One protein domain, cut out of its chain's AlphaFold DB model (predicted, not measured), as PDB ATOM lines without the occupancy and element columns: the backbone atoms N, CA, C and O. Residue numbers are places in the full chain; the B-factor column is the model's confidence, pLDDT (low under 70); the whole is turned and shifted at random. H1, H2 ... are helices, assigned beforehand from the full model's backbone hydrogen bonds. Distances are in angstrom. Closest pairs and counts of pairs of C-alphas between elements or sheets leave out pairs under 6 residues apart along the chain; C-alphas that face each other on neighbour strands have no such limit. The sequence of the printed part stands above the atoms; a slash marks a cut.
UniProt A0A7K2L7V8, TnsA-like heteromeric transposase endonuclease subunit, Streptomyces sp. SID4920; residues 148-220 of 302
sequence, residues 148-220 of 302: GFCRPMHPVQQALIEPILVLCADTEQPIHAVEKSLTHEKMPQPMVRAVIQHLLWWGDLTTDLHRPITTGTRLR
ATOM      1  N   GLY A 148     -34.901 -28.792 -77.401       91.69
ATOM      2  CA  GLY A 148     -36.359 -28.684 -77.532       91.69
ATOM      3  C   GLY A 148     -36.884 -28.911 -78.960       91.69
ATOM      4  O   GLY A 148     -38.053 -29.252 -79.134       91.69
ATOM      5  N   PHE A 149     -36.022 -28.781 -79.971       91.44
ATOM      6  CA  PHE A 149     -36.361 -28.845 -81.392       91.44
ATOM      7  C   PHE A 149     -35.799 -30.081 -82.104       91.44
ATOM      8  O   PHE A 149     -35.970 -30.208 -83.311       91.44
ATOM      9  N   CYS A 150     -35.176 -31.023 -81.391       84.88
ATOM     10  CA  CYS A 150     -34.531 -32.201 -81.991       84.88
ATOM     11  C   CYS A 150     -35.494 -33.167 -82.704       84.88
ATOM     12  O   CYS A 150     -35.097 -33.905 -83.604       84.88
ATOM     13  N   ARG A 151     -36.771 -33.185 -82.303       82.88
ATOM     14  CA  ARG A 151     -37.753 -34.153 -82.806       82.88
ATOM     15  C   ARG A 151     -38.103 -33.893 -84.275       82.88
ATOM     16  O   ARG A 151     -38.088 -32.739 -84.703       82.88
ATOM     17  N   PRO A 152     -38.501 -34.934 -85.032       76.19
ATOM     18  CA  PRO A 152     -38.984 -34.760 -86.397       76.19
ATOM     19  C   PRO A 152     -40.126 -33.736 -86.452       76.19
ATOM     20  O   PRO A 152     -41.138 -33.874 -85.765       76.19
ATOM     21  N   MET A 153     -39.961 -32.706 -87.275       79.81
ATOM     22  CA  MET A 153     -40.943 -31.636 -87.461       79.81
ATOM     23  C   MET A 153     -42.074 -32.046 -88.408       79.81
ATOM     24  O   MET A 153     -41.905 -32.916 -89.271       79.81
ATOM     25  N   HIS A 154     -43.208 -31.354 -88.298       81.88
ATOM     26  CA  HIS A 154     -44.365 -31.518 -89.177       81.88
ATOM     27  C   HIS A 154     -44.004 -31.214 -90.652       81.88
ATOM     28  O   HIS A 154     -43.164 -30.343 -90.890       81.88
ATOM     29  N   PRO A 155     -44.642 -31.841 -91.664       78.19
ATOM     30  CA  PRO A 155     -44.324 -31.605 -93.082       78.19
ATOM     31  C   PRO A 155     -44.340 -30.134 -93.523       78.19
ATOM     32  O   PRO A 155     -43.538 -29.725 -94.353       78.19
ATOM     33  N   VAL A 156     -45.212 -29.317 -92.927       82.44
ATOM     34  CA  VAL A 156     -45.253 -27.860 -93.167       82.44
ATOM     35  C   VAL A 156     -43.927 -27.194 -92.779       82.44
ATOM     36  O   VAL A 156     -43.414 -26.370 -93.522       82.44
ATOM     37  N   GLN A 157     -43.326 -27.596 -91.659       85.31
ATOM     38  CA  GLN A 157     -42.036 -27.070 -91.203       85.31
ATOM     39  C   GLN A 157     -40.877 -27.602 -92.056       85.31
ATOM     40  O   GLN A 157     -39.925 -26.875 -92.320       85.31
ATOM     41  N   GLN A 158     -40.974 -28.845 -92.541       83.12
ATOM     42  CA  GLN A 158     -39.965 -29.439 -93.429       83.12
ATOM     43  C   GLN A 158     -39.790 -28.650 -94.730       83.12
ATOM     44  O   GLN A 158     -38.682 -28.582 -95.253       83.12
ATOM     45  N   ALA A 159     -40.851 -28.004 -95.224       84.12
ATOM     46  CA  ALA A 159     -40.789 -27.166 -96.421       84.12
ATOM     47  C   ALA A 159     -39.853 -25.946 -96.278       84.12
ATOM     48  O   ALA A 159     -39.498 -25.338 -97.283       84.12
ATOM     49  N   LEU A 160     -39.442 -25.587 -95.055       89.81
ATOM     50  CA  LEU A 160     -38.496 -24.497 -94.794       89.81
ATOM     51  C   LEU A 160     -37.030 -24.950 -94.780       89.81
ATOM     52  O   LEU A 160     -36.152 -24.095 -94.817       89.81
ATOM     53  N   ILE A 161     -36.749 -26.257 -94.742       87.06
ATOM     54  CA  ILE A 161     -35.379 -26.773 -94.608       87.06
ATOM     55  C   ILE A 161     -34.513 -26.340 -95.791       87.06
ATOM     56  O   ILE A 161     -33.518 -25.649 -95.600       87.06
ATOM     57  N   GLU A 162     -34.907 -26.700 -97.012       83.94
ATOM     58  CA  GLU A 162     -34.145 -26.371 -98.220       83.94
ATOM     59  C   GLU A 162     -33.968 -24.849 -98.404       83.94
ATOM     60  O   GLU A 162     -32.825 -24.419 -98.548       83.94
ATOM     61  N   PRO A 163     -35.015 -24.002 -98.287       89.94
ATOM     62  CA  PRO A 163     -34.843 -22.549 -98.331       89.94
ATOM     63  C   PRO A 163     -33.847 -21.999 -97.301       89.94
ATOM     64  O   PRO A 163     -33.061 -21.113 -97.629       89.94
ATOM     65  N   ILE A 164     -33.854 -22.510 -96.064       92.38
ATOM     66  CA  ILE A 164     -32.916 -22.068 -95.021       92.38
ATOM     67  C   ILE A 164     -31.484 -22.475 -95.375       92.38
ATOM     68  O   ILE A 164     -30.577 -21.650 -95.263       92.38
ATOM     69  N   LEU A 165     -31.278 -23.720 -95.814       87.94
ATOM     70  CA  LEU A 165     -29.955 -24.212 -96.194       87.94
ATOM     71  C   LEU A 165     -29.394 -23.437 -97.389       87.94
ATOM     72  O   LEU A 165     -28.241 -23.029 -97.339       87.94
ATOM     73  N   VAL A 166     -30.216 -23.155 -98.406       87.50
ATOM     74  CA  VAL A 166     -29.824 -22.343 -99.571       87.50
ATOM     75  C   VAL A 166     -29.406 -20.933 -99.152       87.50
ATOM     76  O   VAL A 166     -28.370 -20.448 -99.592       87.50
ATOM     77  N   LEU A 167     -30.161 -20.281 -98.260       91.31
ATOM     78  CA  LEU A 167     -29.798 -18.946 -97.765       91.31
ATOM     79  C   LEU A 167     -28.451 -18.932 -97.024       91.31
ATOM     80  O   LEU A 167     -27.755 -17.918 -97.061       91.31
ATOM     81  N   CYS A 168     -28.098 -20.030 -96.351       90.75
ATOM     82  CA  CYS A 168     -26.904 -20.139 -95.507       90.75
ATOM     83  C   CYS A 168     -25.718 -20.857 -96.183       90.75
ATOM     84  O   CYS A 168     -24.710 -21.072 -95.508       90.75
ATOM     85  N   ALA A 169     -25.841 -21.252 -97.457       85.88
ATOM     86  CA  ALA A 169     -24.852 -22.076 -98.155       85.88
ATOM     87  C   ALA A 169     -23.556 -21.312 -98.466       85.88
ATOM     88  O   ALA A 169     -22.471 -21.742 -98.087       85.88
ATOM     89  N   ASP A 170     -23.680 -20.148 -99.112       80.25
ATOM     90  CA  ASP A 170     -22.526 -19.407 -99.644       80.25
ATOM     91  C   ASP A 170     -22.036 -18.289 -98.716       80.25
ATOM     92  O   ASP A 170     -20.956 -17.726 -98.894       80.25
ATOM     93  N   THR A 171     -22.851 -17.874 -97.748       86.50
ATOM     94  CA  THR A 171     -22.533 -16.744 -96.870       86.50
ATOM     95  C   THR A 171     -23.198 -16.921 -95.521       86.50
ATOM     96  O   THR A 171     -24.378 -17.254 -95.445       86.50
ATOM     97  N   GLU A 172     -22.458 -16.626 -94.450       92.50
ATOM     98  CA  GLU A 172     -23.023 -16.682 -93.109       92.50
ATOM     99  C   GLU A 172     -24.168 -15.667 -92.953       92.50
ATOM    100  O   GLU A 172     -23.950 -14.449 -93.050       92.50
ATOM    101  N   GLN A 173     -25.368 -16.150 -92.641       96.00
ATOM    102  CA  GLN A 173     -26.560 -15.319 -92.469       96.00
ATOM    103  C   GLN A 173     -26.877 -15.117 -90.991       96.00
ATOM    104  O   GLN A 173     -26.912 -16.090 -90.240       96.00
ATOM    105  N   PRO A 174     -27.164 -13.891 -90.526       97.62
ATOM    106  CA  PRO A 174     -27.691 -13.721 -89.184       97.62
ATOM    107  C   PRO A 174     -29.123 -14.275 -89.097       97.62
ATOM    108  O   PRO A 174     -29.901 -14.147 -90.047       97.62
ATOM    109  N   ILE A 175     -29.499 -14.833 -87.942       97.69
ATOM    110  CA  ILE A 175     -30.826 -15.439 -87.706       97.69
ATOM    111  C   ILE A 175     -31.972 -14.516 -88.161       97.69
ATOM    112  O   ILE A 175     -32.886 -14.967 -88.848       97.69
ATOM    113  N   HIS A 176     -31.916 -13.215 -87.850       97.56
ATOM    114  CA  HIS A 176     -32.969 -12.270 -88.249       97.56
ATOM    115  C   HIS A 176     -33.129 -12.116 -89.765       97.56
ATOM    116  O   HIS A 176     -34.234 -11.837 -90.224       97.56
ATOM    117  N   ALA A 177     -32.057 -12.263 -90.550       97.69
ATOM    118  CA  ALA A 177     -32.133 -12.156 -92.005       97.69
ATOM    119  C   ALA A 177     -32.829 -13.383 -92.601       97.69
ATOM    120  O   ALA A 177     -33.728 -13.227 -93.425       97.69
ATOM    121  N   VAL A 178     -32.487 -14.584 -92.121       97.06
ATOM    122  CA  VAL A 178     -33.166 -15.832 -92.512       97.06
ATOM    123  C   VAL A 178     -34.652 -15.768 -92.152       97.06
ATOM    124  O   VAL A 178     -35.516 -16.028 -92.989       97.06
ATOM    125  N   GLU A 179     -34.960 -15.349 -90.923       97.69
ATOM    126  CA  GLU A 179     -36.336 -15.188 -90.452       97.69
ATOM    127  C   GLU A 179     -37.123 -14.191 -91.297       97.69
ATOM    128  O   GLU A 179     -38.235 -14.498 -91.722       97.69
ATOM    129  N   LYS A 180     -36.550 -13.018 -91.581       97.38
ATOM    130  CA  LYS A 180     -37.198 -11.989 -92.400       97.38
ATOM    131  C   LYS A 180     -37.485 -12.478 -93.821       97.38
ATOM    132  O   LYS A 180     -38.545 -12.162 -94.348       97.38
ATOM    133  N   SER A 181     -36.571 -13.237 -94.424       96.25
ATOM    134  CA  SER A 181     -36.710 -13.728 -95.801       96.25
ATOM    135  C   SER A 181     -37.804 -14.781 -95.966       96.25
ATOM    136  O   SER A 181     -38.395 -14.881 -97.037       96.25
ATOM    137  N   LEU A 182     -38.072 -15.576 -94.926       95.75
ATOM    138  CA  LEU A 182     -38.971 -16.731 -95.019       95.75
ATOM    139  C   LEU A 182     -40.296 -16.543 -94.275       95.75
ATOM    140  O   LEU A 182     -41.240 -17.304 -94.503       95.75
ATOM    141  N   THR A 183     -40.396 -15.528 -93.414       96.56
ATOM    142  CA  THR A 183     -41.630 -15.242 -92.676       96.56
ATOM    143  C   THR A 183     -42.711 -14.693 -93.603       96.56
ATOM    144  O   THR A 183     -42.517 -13.692 -94.286       96.56
ATOM    145  N   HIS A 184     -43.884 -15.319 -93.577       93.25
ATOM    146  CA  HIS A 184     -45.097 -14.854 -94.252       93.25
ATOM    147  C   HIS A 184     -46.342 -15.410 -93.542       93.25
ATOM    148  O   HIS A 184     -46.222 -16.162 -92.580       93.25
ATOM    149  N   GLU A 185     -47.548 -15.062 -94.000       91.81
ATOM    150  CA  GLU A 185     -48.822 -15.385 -93.323       91.81
ATOM    151  C   GLU A 185     -48.960 -16.864 -92.908       91.81
ATOM    152  O   GLU A 185     -49.409 -17.166 -91.805       91.81
ATOM    153  N   LYS A 186     -48.525 -17.792 -93.769       88.31
ATOM    154  CA  LYS A 186     -48.598 -19.243 -93.522       88.31
ATOM    155  C   LYS A 186     -47.380 -19.812 -92.786       88.31
ATOM    156  O   LYS A 186     -47.440 -20.947 -92.325       88.31
ATOM    157  N   MET A 187     -46.300 -19.040 -92.679       91.00
ATOM    158  CA  MET A 187     -45.040 -19.421 -92.035       91.00
ATOM    159  C   MET A 187     -44.584 -18.291 -91.105       91.00
ATOM    160  O   MET A 187     -43.758 -17.462 -91.490       91.00
ATOM    161  N   PRO A 188     -45.132 -18.203 -89.885       95.19
ATOM    162  CA  PRO A 188     -44.771 -17.145 -88.952       95.19
ATOM    163  C   PRO A 188     -43.336 -17.326 -88.431       95.19
ATOM    164  O   PRO A 188     -42.827 -18.444 -88.341       95.19
ATOM    165  N   GLN A 189     -42.702 -16.229 -88.005       96.25
ATOM    166  CA  GLN A 189     -41.308 -16.206 -87.534       96.25
ATOM    167  C   GLN A 189     -40.950 -17.305 -86.509       96.25
ATOM    168  O   GLN A 189     -39.900 -17.929 -86.676       96.25
ATOM    169  N   PRO A 190     -41.773 -17.620 -85.482       94.62
ATOM    170  CA  PRO A 190     -41.454 -18.699 -84.543       94.62
ATOM    171  C   PRO A 190     -41.309 -20.072 -85.209       94.62
ATOM    172  O   PRO A 190     -40.546 -20.907 -84.728       94.62
ATOM    173  N   MET A 191     -42.007 -20.306 -86.325       95.00
ATOM    174  CA  MET A 191     -41.897 -21.547 -87.089       95.00
ATOM    175  C   MET A 191     -40.564 -21.622 -87.834       95.00
ATOM    176  O   MET A 191     -39.901 -22.653 -87.768       95.00
ATOM    177  N   VAL A 192     -40.138 -20.523 -88.465       96.31
ATOM    178  CA  VAL A 192     -38.812 -20.431 -89.098       96.31
ATOM    179  C   VAL A 192     -37.716 -20.642 -88.052       96.31
ATOM    180  O   VAL A 192     -36.817 -21.453 -88.257       96.31
ATOM    181  N   ARG A 193     -37.838 -19.998 -86.883       96.19
ATOM    182  CA  ARG A 193     -36.903 -20.176 -85.765       96.19
ATOM    183  C   ARG A 193     -36.839 -21.621 -85.280       96.19
ATOM    184  O   ARG A 193     -35.748 -22.126 -85.056       96.19
ATOM    185  N   ALA A 194     -37.981 -22.293 -85.140       94.88
ATOM    186  CA  ALA A 194     -38.015 -23.699 -84.745       94.88
ATOM    187  C   ALA A 194     -37.245 -24.594 -85.732       94.88
ATOM    188  O   ALA A 194     -36.519 -25.486 -85.300       94.88
ATOM    189  N   VAL A 195     -37.354 -24.324 -87.038       94.25
ATOM    190  CA  VAL A 195     -36.605 -25.054 -88.072       94.25
ATOM    191  C   VAL A 195     -35.110 -24.744 -87.995       94.25
ATOM    192  O   VAL A 195     -34.308 -25.667 -88.067       94.25
ATOM    193  N   ILE A 196     -34.712 -23.488 -87.766       95.56
ATOM    194  CA  ILE A 196     -33.300 -23.131 -87.542       95.56
ATOM    195  C   ILE A 196     -32.721 -23.926 -86.363       95.56
ATOM    196  O   ILE A 196     -31.664 -24.535 -86.501       95.56
ATOM    197  N   GLN A 197     -33.422 -23.965 -85.224       95.38
ATOM    198  CA  GLN A 197     -32.965 -24.716 -84.049       95.38
ATOM    199  C   GLN A 197     -32.891 -26.221 -84.331       95.38
ATOM    200  O   GLN A 197     -31.941 -26.882 -83.929       95.38
ATOM    201  N   HIS A 198     -33.856 -26.766 -85.070       91.75
ATOM    202  CA  HIS A 198     -33.817 -28.159 -85.502       91.75
ATOM    203  C   HIS A 198     -32.574 -28.461 -86.351       91.75
ATOM    204  O   HIS A 198     -31.884 -29.447 -86.109       91.75
ATOM    205  N   LEU A 199     -32.251 -27.595 -87.312       90.94
ATOM    206  CA  LEU A 199     -31.077 -27.760 -88.169       90.94
ATOM    207  C   LEU A 199     -29.759 -27.581 -87.400       90.94
ATOM    208  O   LEU A 199     -28.790 -28.267 -87.709       90.94
ATOM    209  N   LEU A 200     -29.723 -26.722 -86.372       92.81
ATOM    210  CA  LEU A 200     -28.586 -26.627 -85.448       92.81
ATOM    211  C   LEU A 200     -28.408 -27.910 -84.625       92.81
ATOM    212  O   LEU A 200     -27.279 -28.355 -84.443       92.81
ATOM    213  N   TRP A 201     -29.500 -28.526 -84.149       91.12
ATOM    214  CA  TRP A 201     -29.439 -29.796 -83.410       91.12
ATOM    215  C   TRP A 201     -28.754 -30.899 -84.226       91.12
ATOM    216  O   TRP A 201     -27.888 -31.615 -83.725       91.12
ATOM    217  N   TRP A 202     -29.153 -31.026 -85.490       85.12
ATOM    218  CA  TRP A 202     -28.692 -32.091 -86.381       85.12
ATOM    219  C   TRP A 202     -27.390 -31.766 -87.129       85.12
ATOM    220  O   TRP A 202     -26.849 -32.630 -87.817       85.12
ATOM    221  N   GLY A 203     -26.852 -30.556 -86.947       86.06
ATOM    222  CA  GLY A 203     -25.597 -30.114 -87.561       86.06
ATOM    223  C   GLY A 203     -25.723 -29.690 -89.026       86.06
ATOM    224  O   GLY A 203     -24.718 -29.431 -89.678       86.06
ATOM    225  N   ASP A 204     -26.944 -29.585 -89.556       85.50
ATOM    226  CA  ASP A 204     -27.203 -29.045 -90.897       85.50
ATOM    227  C   ASP A 204     -26.882 -27.547 -90.988       85.50
ATOM    228  O   ASP A 204     -26.491 -27.045 -92.047       85.50
ATOM    229  N   LEU A 205     -27.022 -26.849 -89.858       91.00
ATOM    230  CA  LEU A 205     -26.491 -25.515 -89.623       91.00
ATOM    231  C   LEU A 205     -25.500 -25.556 -88.463       91.00
ATOM    232  O   LEU A 205     -25.655 -26.334 -87.524       91.00
ATOM    233  N   THR A 206     -24.536 -24.643 -88.482       92.12
ATOM    234  CA  THR A 206     -23.603 -24.426 -87.375       92.12
ATOM    235  C   THR A 206     -23.538 -22.961 -86.977       92.12
ATOM    236  O   THR A 206     -23.854 -22.049 -87.750       92.12
ATOM    237  N   THR A 207     -23.143 -22.739 -85.726       94.88
ATOM    238  CA  THR A 207     -22.855 -21.424 -85.158       94.88
ATOM    239  C   THR A 207     -21.934 -21.575 -83.944       94.88
ATOM    240  O   THR A 207     -21.695 -22.690 -83.481       94.88
ATOM    241  N   ASP A 208     -21.417 -20.465 -83.418       94.44
ATOM    242  CA  ASP A 208     -20.671 -20.467 -82.159       94.44
ATOM    243  C   ASP A 208     -21.640 -20.627 -80.977       94.44
ATOM    244  O   ASP A 208     -22.319 -19.682 -80.567       94.44
ATOM    245  N   LEU A 209     -21.699 -21.842 -80.428       96.00
ATOM    246  CA  LEU A 209     -22.537 -22.168 -79.277       96.00
ATOM    247  C   LEU A 209     -21.921 -21.735 -77.940       96.00
ATOM    248  O   LEU A 209     -22.616 -21.792 -76.931       96.00
ATOM    249  N   HIS A 210     -20.683 -21.236 -77.901       96.69
ATOM    250  CA  HIS A 210     -20.053 -20.723 -76.676       96.69
ATOM    251  C   HIS A 210     -20.520 -19.304 -76.313       96.69
ATOM    252  O   HIS A 210     -20.121 -18.742 -75.292       96.69
ATOM    253  N   ARG A 211     -21.387 -18.700 -77.135       96.62
ATOM    254  CA  ARG A 211     -21.962 -17.366 -76.918       96.62
ATOM    255  C   ARG A 211     -23.487 -17.427 -76.886       96.62
ATOM    256  O   ARG A 211     -24.069 -18.300 -77.525       96.62
ATOM    257  N   PRO A 212     -24.168 -16.498 -76.190       96.94
ATOM    258  CA  PRO A 212     -25.624 -16.424 -76.234       96.94
ATOM    259  C   PRO A 212     -26.149 -16.360 -77.673       96.94
ATOM    260  O   PRO A 212     -25.702 -15.528 -78.468       96.94
ATOM    261  N   ILE A 213     -27.119 -17.215 -78.000       96.25
ATOM    262  CA  ILE A 213     -27.797 -17.161 -79.298       96.25
ATOM    263  C   ILE A 213     -28.736 -15.953 -79.306       96.25
ATOM    264  O   ILE A 213     -29.684 -15.863 -78.527       96.25
ATOM    265  N   THR A 214     -28.478 -15.020 -80.216       95.81
ATOM    266  CA  THR A 214     -29.282 -13.814 -80.438       95.81
ATOM    267  C   THR A 214     -29.796 -13.794 -81.869       95.81
ATOM    268  O   THR A 214     -29.352 -14.553 -82.725       95.81
ATOM    269  N   THR A 215     -30.690 -12.863 -82.191       95.69
ATOM    270  CA  THR A 215     -31.132 -12.667 -83.578       95.69
ATOM    271  C   THR A 215     -29.990 -12.252 -84.520       95.69
ATOM    272  O   THR A 215     -30.126 -12.387 -85.735       95.69
ATOM    273  N   GLY A 216     -28.862 -11.757 -83.997       97.06
ATOM    274  CA  GLY A 216     -27.653 -11.428 -84.759       97.06
ATOM    275  C   GLY A 216     -26.662 -12.586 -84.917       97.06
ATOM    276  O   GLY A 216     -25.698 -12.449 -85.668       97.06
ATOM    277  N   THR A 217     -26.881 -13.713 -84.233       97.31
ATOM    278  CA  THR A 217     -26.040 -14.910 -84.344       97.31
ATOM    279  C   THR A 217     -26.020 -15.397 -85.786       97.31
ATOM    280  O   THR A 217     -27.069 -15.481 -86.428       97.31
ATOM    281  N   ARG A 218     -24.820 -15.673 -86.304       96.94
ATOM    282  CA  ARG A 218     -24.616 -16.054 -87.701       96.94
ATOM    283  C   ARG A 218     -24.685 -17.565 -87.864       96.94
ATOM    284  O   ARG A 218     -24.103 -18.304 -87.074       96.94
ATOM    285  N   LEU A 219     -25.413 -17.986 -88.885       95.94
ATOM    286  CA  LEU A 219     -25.623 -19.359 -89.300       95.94
ATOM    287  C   LEU A 219     -24.831 -19.610 -90.574       95.94
ATOM    288  O   LEU A 219     -24.805 -18.756 -91.461       95.94
ATOM    289  N   ARG A 220     -24.267 -20.802 -90.696       91.12
ATOM    290  CA  ARG A 220     -23.736 -21.322 -91.957       91.12
ATOM    291  C   ARG A 220     -24.078 -22.790 -92.087       91.12
ATOM    292  O   ARG A 220     -24.257 -23.469 -91.076       91.12
TER     293      ARG A 220
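This is residues 148 to 220 of the 302 residues of the protein "TnsA-like heteromeric transposase endonuclease subunit" of Streptomyces sp. SID4920 (UniProt A0A7K2L7V8). Three shorter helices, H1, H2 and H3, gather along one side of the longest, H4, with H2 and H3 crossing its direction; the unnamed tail, residues 203 to 220, loops out and folds back to pair antiparallel, by residues 218 to 219, with residues 173 to 174. The 73 printed residues hold H1, H2, H3, H4 in that order and no named strand: all helix, with under half in named elements. The whole is compact, radius of gyration of the C-alphas 11.2 A, spanning 31 by 24 by 21 A.

Start at the hub, H4, residues 189 to 202. Its residues 189 to 193 alone touch H3, residues 175 to 182, at a steep tilt of 61 degrees, opposite ways; the closest C-alphas, Glu 179 and Gln 189, are 5.9 A apart. Its residues 195 to 199 alone only just touch H2, residues 161 to 167, with 3 pairs of C-alphas within 8 A, about perpendicular at 87 degrees; C-alphas Ile 161 and Val 195 are closest, 6.9 A. Its residues 191 to 195 alone touch H1, residues 155 to 158; C-alphas Gln 157 and Val 195 are closest, 6.6 A. H1 and H3 are apart. In H2, H3 and H4 every O i to N i+4 pair is within hydrogen-bond range; H1 is too short for one.

Find C-alpha 189 at (-41.308, -16.206, -87.534); H4 runs 20.3 A to C-alpha 202 at (-28.692, -32.091, -86.381). H3 measures 11.0 A, H2 10.1 A and H1 4.9 A.

The C-alphas farthest apart, Glu 185 and His 210, are 33.7 A apart. The printed part has no cut, no link between helices is long, and no printed residue is under 70 in pLDDT.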